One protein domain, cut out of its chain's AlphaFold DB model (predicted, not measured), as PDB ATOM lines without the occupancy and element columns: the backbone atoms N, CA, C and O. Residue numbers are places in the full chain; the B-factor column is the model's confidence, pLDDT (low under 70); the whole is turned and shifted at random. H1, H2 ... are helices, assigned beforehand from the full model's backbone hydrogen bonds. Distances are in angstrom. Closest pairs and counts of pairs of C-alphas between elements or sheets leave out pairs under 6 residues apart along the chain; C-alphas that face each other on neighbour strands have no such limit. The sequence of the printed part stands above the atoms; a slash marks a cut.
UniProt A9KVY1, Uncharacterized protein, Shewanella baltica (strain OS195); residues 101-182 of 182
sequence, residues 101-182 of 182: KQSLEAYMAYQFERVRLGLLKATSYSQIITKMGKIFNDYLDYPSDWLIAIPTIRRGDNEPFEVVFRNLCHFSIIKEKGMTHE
ATOM      1  N   LYS A 101     -17.482   8.839  26.241       93.69
ATOM      2  CA  LYS A 101     -16.374   9.752  26.566       93.69
ATOM      3  C   LYS A 101     -16.460  10.233  28.016       93.69
ATOM      4  O   LYS A 101     -15.476  10.189  28.745       93.69
ATOM      5  N   GLN A 102     -17.662  10.598  28.452       93.44
ATOM      6  CA  GLN A 102     -17.958  11.084  29.796       93.44
ATOM      7  C   GLN A 102     -17.642  10.027  30.859       93.44
ATOM      8  O   GLN A 102     -17.001  10.336  31.861       93.44
ATOM      9  N   SER A 103     -18.045   8.770  30.640       95.56
ATOM     10  CA  SER A 103     -17.752   7.680  31.579       95.56
ATOM     11  C   SER A 103     -16.252   7.400  31.696       95.56
ATOM     12  O   SER A 103     -15.753   7.179  32.802       95.56
ATOM     13  N   LEU A 104     -15.517   7.468  30.579       95.69
ATOM     14  CA  LEU A 104     -14.068   7.305  30.559       95.69
ATOM     15  C   LEU A 104     -13.372   8.458  31.292       95.69
ATOM     16  O   LEU A 104     -12.555   8.206  32.174       95.69
ATOM     17  N   GLU A 105     -13.719   9.708  30.984       93.44
ATOM     18  CA  GLU A 105     -13.173  10.893  31.656       93.44
ATOM     19  C   GLU A 105     -13.443  10.851  33.167       93.44
ATOM     20  O   GLU A 105     -12.524  11.039  33.966       93.44
ATOM     21  N   ALA A 106     -14.671  10.513  33.574       93.75
ATOM     22  CA  ALA A 106     -15.050  10.411  34.980       93.75
ATOM     23  C   ALA A 106     -14.300   9.281  35.707       93.75
ATOM     24  O   ALA A 106     -13.823   9.469  36.831       93.75
ATOM     25  N   TYR A 107     -14.121   8.123  35.062       96.81
ATOM     26  CA  TYR A 107     -13.309   7.039  35.616       96.81
ATOM     27  C   TYR A 107     -11.852   7.467  35.798       96.81
ATOM     28  O   TYR A 107     -11.235   7.173  36.822       96.81
ATOM     29  N   MET A 108     -11.295   8.185  34.827       94.94
ATOM     30  CA  MET A 108      -9.899   8.608  34.858       94.94
ATOM     31  C   MET A 108      -9.666   9.713  35.892       94.94
ATOM     32  O   MET A 108      -8.690   9.632  36.641       94.94
ATOM     33  N   ALA A 109     -10.612  10.641  36.055       92.12
ATOM     34  CA  ALA A 109     -10.633  11.593  37.163       92.12
ATOM     35  C   ALA A 109     -10.693  10.885  38.529       92.12
ATOM     36  O   ALA A 109      -9.935  11.222  39.437       92.12
ATOM     37  N   TYR A 110     -11.518   9.840  38.666       95.19
ATOM     38  CA  TYR A 110     -11.562   9.027  39.886       95.19
ATOM     39  C   TYR A 110     -10.219   8.342  40.184       95.19
ATOM     40  O   TYR A 110      -9.769   8.335  41.331       95.19
ATOM     41  N   GLN A 111      -9.542   7.776  39.180       95.56
ATOM     42  CA  GLN A 111      -8.223   7.169  39.394       95.56
ATOM     43  C   GLN A 111      -7.162   8.214  39.756       95.56
ATOM     44  O   GLN A 111      -6.318   7.940  40.608       95.56
ATOM     45  N   PHE A 112      -7.219   9.400  39.153       91.12
ATOM     46  CA  PHE A 112      -6.332  10.512  39.481       91.12
ATOM     47  C   PHE A 112      -6.520  10.978  40.931       91.12
ATOM     48  O   PHE A 112      -5.545  11.113  41.667       91.12
ATOM     49  N   GLU A 113      -7.765  11.113  41.389       91.12
ATOM     50  CA  GLU A 113      -8.067  11.464  42.779       91.12
ATOM     51  C   GLU A 113      -7.529  10.418  43.765       91.12
ATOM     52  O   GLU A 113      -6.975  10.751  44.813       91.12
ATOM     53  N   ARG A 114      -7.574   9.131  43.404       94.00
ATOM     54  CA  ARG A 114      -6.929   8.081  44.206       94.00
ATOM     55  C   ARG A 114      -5.413   8.246  44.288       94.00
ATOM     56  O   ARG A 114      -4.843   7.878  45.313       94.00
ATOM     57  N   VAL A 115      -4.755   8.777  43.255       91.69
ATOM     58  CA  VAL A 115      -3.327   9.125  43.340       91.69
ATOM     59  C   VAL A 115      -3.118  10.279  44.308       91.69
ATOM     60  O   VAL A 115      -2.254  10.179  45.177       91.69
ATOM     61  N   ARG A 116      -3.942  11.329  44.213       87.31
ATOM     62  CA  ARG A 116      -3.883  12.492  45.111       87.31
ATOM     63  C   ARG A 116      -4.020  12.095  46.582       87.31
ATOM     64  O   ARG A 116      -3.295  12.603  47.428       87.31
ATOM     65  N   LEU A 117      -4.915  11.154  46.876       91.44
ATOM     66  CA  LEU A 117      -5.141  10.623  48.222       91.44
ATOM     67  C   LEU A 117      -4.086   9.592  48.674       91.44
ATOM     68  O   LEU A 117      -4.214   9.027  49.756       91.44
ATOM     69  N   GLY A 118      -3.073   9.286  47.854       90.12
ATOM     70  CA  GLY A 118      -2.056   8.272  48.162       90.12
ATOM     71  C   GLY A 118      -2.556   6.820  48.098       90.12
ATOM     72  O   GLY A 118      -1.827   5.896  48.456       90.12
ATOM     73  N   LEU A 119      -3.779   6.593  47.608       94.25
ATOM     74  CA  LEU A 119      -4.417   5.275  47.473       94.25
ATOM     75  C   LEU A 119      -3.994   4.529  46.197       94.25
ATOM     76  O   LEU A 119      -4.304   3.345  46.027       94.25
ATOM     77  N   LEU A 120      -3.336   5.222  45.266       93.12
ATOM     78  CA  LEU A 120      -2.829   4.679  44.012       93.12
ATOM     79  C   LEU A 120      -1.462   5.295  43.697       93.12
ATOM     80  O   LEU A 120      -1.278   6.504  43.772       93.12
ATOM     81  N   LYS A 121      -0.486   4.476  43.301       91.19
ATOM     82  CA  LYS A 121       0.821   4.990  42.869       91.19
ATOM     83  C   LYS A 121       0.683   5.721  41.532       91.19
ATOM     84  O   LYS A 121       0.007   5.223  40.630       91.19
ATOM     85  N   ALA A 122       1.418   6.819  41.355       88.88
ATOM     86  CA  ALA A 122       1.467   7.551  40.086       88.88
ATOM     87  C   ALA A 122       1.836   6.643  38.897       88.88
ATOM     88  O   ALA A 122       1.181   6.678  37.862       88.88
ATOM     89  N   THR A 123       2.809   5.741  39.072       88.75
ATOM     90  CA  THR A 123       3.196   4.771  38.033       88.75
ATOM     91  C   THR A 123       2.067   3.811  37.661       88.75
ATOM     92  O   THR A 123       1.912   3.467  36.489       88.75
ATOM     93  N   SER A 124       1.249   3.396  38.632       91.31
ATOM     94  CA  SER A 124       0.064   2.574  38.380       91.31
ATOM     95  C   SER A 124      -1.010   3.354  37.625       91.31
ATOM     96  O   SER A 124      -1.657   2.790  36.747       91.31
ATOM     97  N   TYR A 125      -1.177   4.643  37.917       93.00
ATOM     98  CA  TYR A 125      -2.081   5.516  37.171       93.00
ATOM     99  C   TYR A 125      -1.624   5.723  35.721       93.00
ATOM    100  O   TYR A 125      -2.428   5.530  34.812       93.00
ATOM    101  N   SER A 126      -0.333   5.976  35.474       90.75
ATOM    102  CA  SER A 126       0.211   6.057  34.108       90.75
ATOM    103  C   SER A 126      -0.065   4.774  33.314       90.75
ATOM    104  O   SER A 126      -0.491   4.831  32.164       90.75
ATOM    105  N   GLN A 127       0.101   3.603  33.943       91.50
ATOM    106  CA  GLN A 127      -0.242   2.321  33.320       91.50
ATOM    107  C   GLN A 127      -1.741   2.195  33.023       91.50
ATOM    108  O   GLN A 127      -2.101   1.642  31.985       91.50
ATOM    109  N   ILE A 128      -2.614   2.691  33.908       93.88
ATOM    110  CA  ILE A 128      -4.062   2.713  33.663       93.88
ATOM    111  C   ILE A 128      -4.371   3.585  32.448       93.88
ATOM    112  O   ILE A 128      -5.044   3.086  31.556       93.88
ATOM    113  N   ILE A 129      -3.837   4.809  32.349       93.06
ATOM    114  CA  ILE A 129      -4.048   5.688  31.183       93.06
ATOM    115  C   ILE A 129      -3.655   4.974  29.890       93.06
ATOM    116  O   ILE A 129      -4.476   4.839  28.985       93.06
ATOM    117  N   THR A 130      -2.425   4.457  29.811       92.44
ATOM    118  CA  THR A 130      -1.941   3.771  28.606       92.44
ATOM    119  C   THR A 130      -2.817   2.572  28.248       92.44
ATOM    120  O   THR A 130      -3.084   2.335  27.072       92.44
ATOM    121  N   LYS A 131      -3.269   1.796  29.240       94.62
ATOM    122  CA  LYS A 131      -4.101   0.614  28.985       94.62
ATOM    123  C   LYS A 131      -5.528   0.958  28.605       94.62
ATOM    124  O   LYS A 131      -6.019   0.367  27.653       94.62
ATOM    125  N   MET A 132      -6.159   1.908  29.286       96.06
ATOM    126  CA  MET A 132      -7.485   2.388  28.909       96.06
ATOM    127  C   MET A 132      -7.458   2.977  27.500       96.06
ATOM    128  O   MET A 132      -8.350   2.676  26.719       96.06
ATOM    129  N   GLY A 133      -6.391   3.693  27.131       94.31
ATOM    130  CA  GLY A 133      -6.226   4.182  25.766       94.31
ATOM    131  C   GLY A 133      -6.128   3.089  24.721       94.31
ATOM    132  O   GLY A 133      -6.837   3.139  23.725       94.31
ATOM    133  N   LYS A 134      -5.333   2.049  24.976       94.75
ATOM    134  CA  LYS A 134      -5.298   0.888  24.080       94.75
ATOM    135  C   LYS A 134      -6.641   0.170  24.007       94.75
ATOM    136  O   LYS A 134      -7.032  -0.228  22.928       94.75
ATOM    137  N   ILE A 135      -7.345  -0.006  25.126       97.38
ATOM    138  CA  ILE A 135      -8.661  -0.665  25.142       97.38
ATOM    139  C   ILE A 135      -9.661   0.125  24.295       97.38
ATOM    140  O   ILE A 135     -10.292  -0.448  23.417       97.38
ATOM    141  N   PHE A 136      -9.790   1.429  24.534       96.62
ATOM    142  CA  PHE A 136     -10.770   2.247  23.825       96.62
ATOM    143  C   PHE A 136     -10.411   2.417  22.347       96.62
ATOM    144  O   PHE A 136     -11.291   2.277  21.510       96.62
ATOM    145  N   ASN A 137      -9.137   2.620  22.010       94.69
ATOM    146  CA  ASN A 137      -8.737   2.837  20.620       94.69
ATOM    147  C   ASN A 137      -8.521   1.516  19.868       94.69
ATOM    148  O   ASN A 137      -9.184   1.255  18.877       94.69
ATOM    149  N   ASP A 138      -7.608   0.663  20.342       94.44
ATOM    150  CA  ASP A 138      -7.122  -0.499  19.579       94.44
ATOM    151  C   ASP A 138      -8.065  -1.712  19.638       94.44
ATOM    152  O   ASP A 138      -7.899  -2.640  18.846       94.44
ATOM    153  N   TYR A 139      -8.963  -1.783  20.632       96.75
ATOM    154  CA  TYR A 139      -9.911  -2.899  20.763       96.75
ATOM    155  C   TYR A 139     -11.358  -2.502  20.464       96.75
ATOM    156  O   TYR A 139     -12.141  -3.367  20.084       96.75
ATOM    157  N   LEU A 140     -11.728  -1.243  20.698       96.81
ATOM    158  CA  LEU A 140     -13.110  -0.769  20.578       96.81
ATOM    159  C   LEU A 140     -13.292   0.289  19.482       96.81
ATOM    160  O   LEU A 140     -14.415   0.728  19.253       96.81
ATOM    161  N   ASP A 141     -12.211   0.677  18.802       95.62
ATOM    162  CA  ASP A 141     -12.222   1.612  17.676       95.62
ATOM    163  C   ASP A 141     -12.800   3.008  18.031       95.62
ATOM    164  O   ASP A 141     -13.290   3.736  17.165       95.62
ATOM    165  N   TYR A 142     -12.721   3.418  19.306       95.12
ATOM    166  CA  TYR A 142     -13.089   4.769  19.736       95.12
ATOM    167  C   TYR A 142     -12.028   5.812  19.342       95.12
ATOM    168  O   TYR A 142     -10.845   5.489  19.190       95.12
ATOM    169  N   PRO A 143     -12.423   7.094  19.212       93.00
ATOM    170  CA  PRO A 143     -11.499   8.176  18.898       93.00
ATOM    171  C   PRO A 143     -10.382   8.345  19.937       93.00
ATOM    172  O   PRO A 143     -10.622   8.451  21.142       93.00
ATOM    173  N   SER A 144      -9.147   8.481  19.451       87.31
ATOM    174  CA  SER A 144      -7.966   8.683  20.300       87.31
ATOM    175  C   SER A 144      -7.980  10.003  21.075       87.31
ATOM    176  O   SER A 144      -7.316  10.121  22.110       87.31
ATOM    177  N   ASP A 145      -8.767  10.978  20.619       88.00
ATOM    178  CA  ASP A 145      -8.920  12.284  21.253       88.00
ATOM    179  C   ASP A 145      -9.732  12.248  22.560       88.00
ATOM    180  O   ASP A 145      -9.684  13.202  23.341       88.00
ATOM    181  N   TRP A 146     -10.403  11.130  22.869       89.12
ATOM    182  CA  TRP A 146     -11.130  10.939  24.129       89.12
ATOM    183  C   TRP A 146     -10.224  10.995  25.363       89.12
ATOM    184  O   TRP A 146     -10.711  11.252  26.460       89.12
ATOM    185  N   LEU A 147      -8.914  10.786  25.204       80.06
ATOM    186  CA  LEU A 147      -7.962  10.785  26.319       80.06
ATOM    187  C   LEU A 147      -7.048  12.014  26.348       80.06
ATOM    188  O   LEU A 147      -6.257  12.142  27.280       80.06
ATOM    189  N   ILE A 148      -7.145  12.927  25.373       77.69
ATOM    190  CA  ILE A 148      -6.272  14.115  25.304       77.69
ATOM    191  C   ILE A 148      -6.471  15.021  26.523       77.69
ATOM    192  O   ILE A 148      -5.509  15.574  27.048       77.69
ATOM    193  N   ALA A 149      -7.712  15.149  26.997       75.12
ATOM    194  CA  ALA A 149      -8.043  15.985  28.148       75.12
ATOM    195  C   ALA A 149      -7.661  15.351  29.500       75.12
ATOM    196  O   ALA A 149      -7.839  15.979  30.542       75.12
ATOM    197  N   ILE A 150      -7.156  14.112  29.516       79.25
ATOM    198  CA  ILE A 150      -6.903  13.377  30.754       79.25
ATOM    199  C   ILE A 150      -5.498  13.693  31.271       79.25
ATOM    200  O   ILE A 150      -4.515  13.458  30.565       79.25
ATOM    201  N   PRO A 151      -5.365  14.160  32.525       75.44
ATOM    202  CA  PRO A 151      -4.067  14.458  33.113       75.44
ATOM    203  C   PRO A 151      -3.147  13.251  33.114       75.44
ATOM    204  O   PRO A 151      -3.522  12.176  33.588       75.44
ATOM    205  N   THR A 152      -1.912  13.455  32.669       74.06
ATOM    206  CA  THR A 152      -0.829  12.484  32.831       74.06
ATOM    207  C   THR A 152       0.079  12.942  33.969       74.06
ATOM    208  O   THR A 152       0.301  14.135  34.135       74.06
ATOM    209  N   ILE A 153       0.571  12.002  34.782       68.38
ATOM    210  CA  ILE A 153       1.567  12.288  35.826       68.38
ATOM    211  C   ILE A 153       2.907  11.761  35.319       68.38
ATOM    212  O   ILE A 153       3.047  10.549  35.102       68.38
ATOM    213  N   ARG A 154       3.886  12.644  35.107       56.66
ATOM    214  CA  ARG A 154       5.244  12.263  34.722       56.66
ATOM    215  C   ARG A 154       6.081  11.987  35.969       56.66
ATOM    216  O   ARG A 154       5.856  12.495  37.066       56.66
ATOM    217  N   ARG A 155       7.075  11.111  35.807       47.09
ATOM    218  CA  ARG A 155       8.044  10.784  36.856       47.09
ATOM    219  C   ARG A 155       8.876  12.046  37.153       47.09
ATOM    220  O   ARG A 155       9.705  12.409  36.328       47.09
ATOM    221  N   GLY A 156       8.642  12.680  38.305       50.09
ATOM    222  CA  GLY A 156       9.343  13.897  38.736       50.09
ATOM    223  C   GLY A 156       8.517  15.187  38.688       50.09
ATOM    224  O   GLY A 156       9.076  16.240  38.986       50.09
ATOM    225  N   ASP A 157       7.223  15.122  38.353       51.28
ATOM    226  CA  ASP A 157       6.329  16.279  38.466       51.28
ATOM    227  C   ASP A 157       6.142  16.631  39.949       51.28
ATOM    228  O   ASP A 157       5.304  16.071  40.652       51.28
ATOM    229  N   ASN A 158       6.990  17.546  40.421       46.91
ATOM    230  CA  ASN A 158       6.890  18.221  41.714       46.91
ATOM    231  C   ASN A 158       6.070  19.524  41.607       46.91
ATOM    232  O   ASN A 158       6.083  20.326  42.541       46.91
ATOM    233  N   GLU A 159       5.409  19.784  40.470       45.41
ATOM    234  CA  GLU A 159       4.582  20.984  40.335       45.41
ATOM    235  C   GLU A 159       3.381  20.935  41.291       45.41
ATOM    236  O   GLU A 159       2.755  19.879  41.448       45.41
ATOM    237  N   PRO A 160       3.034  22.069  41.935       46.25
ATOM    238  CA  PRO A 160       1.885  22.143  42.817       46.25
ATOM    239  C   PRO A 160       0.610  21.716  42.091       46.25
ATOM    240  O   PRO A 160       0.149  22.329  41.128       46.25
ATOM    241  N   PHE A 161       0.039  20.651  42.632       48.62
ATOM    242  CA  PHE A 161      -1.123  19.896  42.187       48.62
ATOM    243  C   PHE A 161      -2.357  20.731  41.750       48.62
ATOM    244  O   PHE A 161      -3.181  20.256  40.967       48.62
ATOM    245  N   GLU A 162      -2.500  21.976  42.213       47.38
ATOM    246  CA  GLU A 162      -3.674  22.824  41.956       47.38
ATOM    247  C   GLU A 162      -3.797  23.343  40.512       47.38
ATOM    248  O   GLU A 162      -4.908  23.592  40.036       47.38
ATOM    249  N   VAL A 163      -2.685  23.475  39.781       43.19
ATOM    250  CA  VAL A 163      -2.683  24.088  38.438       43.19
ATOM    251  C   VAL A 163      -3.364  23.189  37.399       43.19
ATOM    252  O   VAL A 163      -4.130  23.670  36.564       43.19
ATOM    253  N   VAL A 164      -3.165  21.870  37.490       48.62
ATOM    254  CA  VAL A 164      -3.786  20.891  36.579       48.62
ATOM    255  C   VAL A 164      -5.294  20.768  36.842       48.62
ATOM    256  O   VAL A 164      -6.086  20.638  35.908       48.62
ATOM    257  N   PHE A 165      -5.714  20.861  38.106       41.78
ATOM    258  CA  PHE A 165      -7.108  20.665  38.514       41.78
ATOM    259  C   PHE A 165      -8.011  21.859  38.170       41.78
ATOM    260  O   PHE A 165      -9.166  21.669  37.776       41.78
ATOM    261  N   ARG A 166      -7.485  23.092  38.243       41.69
ATOM    262  CA  ARG A 166      -8.235  24.310  37.890       41.69
ATOM    263  C   ARG A 166      -8.706  24.303  36.431       41.69
ATOM    264  O   ARG A 166      -9.798  24.787  36.154       41.69
ATOM    265  N   ASN A 167      -7.944  23.689  35.525       43.38
ATOM    266  CA  ASN A 167      -8.320  23.580  34.113       43.38
ATOM    267  C   ASN A 167      -9.413  22.526  33.856       43.38
ATOM    268  O   ASN A 167     -10.209  22.695  32.939       43.38
ATOM    269  N   LEU A 168      -9.509  21.476  34.680       43.94
ATOM    270  CA  LEU A 168     -10.508  20.406  34.524       43.94
ATOM    271  C   LEU A 168     -11.839  20.753  35.195       43.94
ATOM    272  O   LEU A 168     -12.900  20.555  34.606       43.94
ATOM    273  N   CYS A 169     -11.802  21.335  36.398       42.97
ATOM    274  CA  CYS A 169     -13.020  21.779  37.084       42.97
ATOM    275  C   CYS A 169     -13.727  22.919  36.348       42.97
ATOM    276  O   CYS A 169     -14.949  23.027  36.429       42.97
ATOM    277  N   HIS A 170     -12.995  23.740  35.588       38.44
ATOM    278  CA  HIS A 170     -13.618  24.772  34.763       38.44
ATOM    279  C   HIS A 170     -14.528  24.170  33.677       38.44
ATOM    280  O   HIS A 170     -15.547  24.767  33.344       38.44
ATOM    281  N   PHE A 171     -14.233  22.967  33.170       40.91
ATOM    282  CA  PHE A 171     -15.086  22.293  32.183       40.91
ATOM    283  C   PHE A 171     -16.299  21.591  32.807       40.91
ATOM    284  O   PHE A 171     -17.385  21.634  32.225       40.91
ATOM    285  N   SER A 172     -16.153  21.000  33.995       37.31
ATOM    286  CA  SER A 172     -17.269  20.331  34.677       37.31
ATOM    287  C   SER A 172     -18.282  21.325  35.262       37.31
ATOM    288  O   SER A 172     -19.484  21.103  35.154       37.31
ATOM    289  N   ILE A 173     -17.827  22.467  35.793       38.94
ATOM    290  CA  ILE A 173     -18.717  23.474  36.401       38.94
ATOM    291  C   ILE A 173     -19.466  24.299  35.337       38.94
ATOM    292  O   ILE A 173     -20.602  24.711  35.569       38.94
ATOM    293  N   ILE A 174     -18.887  24.515  34.148       39.41
ATOM    294  CA  ILE A 174     -19.581  25.237  33.064       39.41
ATOM    295  C   ILE A 174     -20.748  24.416  32.491       39.41
ATOM    296  O   ILE A 174     -21.757  25.001  32.103       39.41
ATOM    297  N   LYS A 175     -20.674  23.077  32.489       41.34
ATOM    298  CA  LYS A 175     -21.790  22.237  32.020       41.34
ATOM    299  C   LYS A 175     -22.947  22.124  33.015       41.34
ATOM    300  O   LYS A 175     -24.083  22.002  32.572       41.34
ATOM    301  N   GLU A 176     -22.699  22.231  34.320       38.31
ATOM    302  CA  GLU A 176     -23.776  22.240  35.325       38.31
ATOM    303  C   GLU A 176     -24.480  23.601  35.447       38.31
ATOM    304  O   GLU A 176     -25.643  23.653  35.833       38.31
ATOM    305  N   LYS A 177     -23.829  24.709  35.065       38.44
ATOM    306  CA  LYS A 177     -24.427  26.059  35.127       38.44
ATOM    307  C   LYS A 177     -25.109  26.530  33.836       38.44
ATOM    308  O   LYS A 177     -25.600  27.653  33.795       38.44
ATOM    309  N   GLY A 178     -25.154  25.696  32.796       40.91
ATOM    310  CA  GLY A 178     -25.760  26.023  31.498       40.91
ATOM    311  C   GLY A 178     -27.209  25.561  31.303       40.91
ATOM    312  O   GLY A 178     -27.727  25.694  30.202       40.91
ATOM    313  N   MET A 179     -27.861  24.999  32.328       43.72
ATOM    314  CA  MET A 179     -29.243  24.497  32.246       43.72
ATOM    315  C   MET A 179     -30.150  25.126  33.309       43.72
ATOM    316  O   MET A 179     -30.880  24.445  34.014       43.72
ATOM    317  N   THR A 180     -30.117  26.451  33.414       42.03
ATOM    318  CA  THR A 180     -31.206  27.233  34.012       42.03
ATOM    319  C   THR A 180     -31.240  28.604  33.348       42.03
ATOM    320  O   THR A 180     -30.452  29.471  33.716       42.03
ATOM    321  N   HIS A 181     -32.095  28.758  32.337       34.59
ATOM    322  CA  HIS A 181     -33.152  29.776  32.236       34.59
ATOM    323  C   HIS A 181     -33.525  30.061  30.772       34.59
ATOM    324  O   HIS A 181     -32.665  30.448  29.989       34.59
ATOM    325  N   GLU A 182     -34.832  29.888  30.526       35.47
ATOM    326  CA  GLU A 182     -35.706  30.449  29.473       35.47
ATOM    327  C   GLU A 182     -35.472  30.075  28.002       35.47
ATOM    328  O   GLU A 182     -34.496  30.533  27.372       35.47
TER     329      GLU A 182
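What this domain is: This is residues 101 to 182 of the 182 residues of an uncharacterized protein of Shewanella baltica (strain OS195) (UniProt A9KVY1). A helical hairpin of H1 and H2 makes the core, with the short H3 packed on both near the hairpin's open end; a long link then leads to H4, which touches no other helix and whose residues 169 to 176 stick out with the tail 177 to 182 as an arm. The printed part has 82 residues with four named helices in the order H1, H2, H3, H4 and no named strand: all helix. It is only just loose, close to compact, with a radius of gyration of the C-alphas of 14.4 A, and flat, spanning 47 by 35 by 19 A.

How they stand to each other: H2, residues 122 to 139, and H1, residues 101 to 116, form a hairpin at a shallow tilt of 15 degrees, opposite ways. They touch with residues 122 to 129 and 108 to 115 alone; the closest C-alphas, of Val 115 and Ala 122, are 6.0 A apart. H3, residues 144 to 147, touches residues 133 to 137 of H2 alone, the closest C-alphas being Asn 137 and Ser 144 at 5.9 A. It touches residues 101 to 105 of H1 alone, the closest C-alphas being Lys 101 and Trp 146 at 5.9 A. H4, residues 162 to 176, is apart from H1, H2 and H3. Every O i to N i+4 pair is within hydrogen-bond range in H1 and H2, and 6 of 11 in H4; H3 is too short for such a pair.

Where its parts are: H2 measures 24.7 A from C-alpha 122 at (1.467, 7.551, 40.086) to C-alpha 139. H1 measures 22.5 A, beginning at C-alpha 101 (-16.374, 9.752, 26.566). H3 measures 6.4 A. H4 measures 21.2 A, ending at C-alpha 176 (-23.776, 22.240, 35.325).

The domain as a whole: The C-alphas of Gly 156 and Glu 182 are the farthest apart, 48.9 A. The printed part has no cut. The link H3 to H4 is long; the others are tight. Residues 153 to 182 have pLDDT under 70.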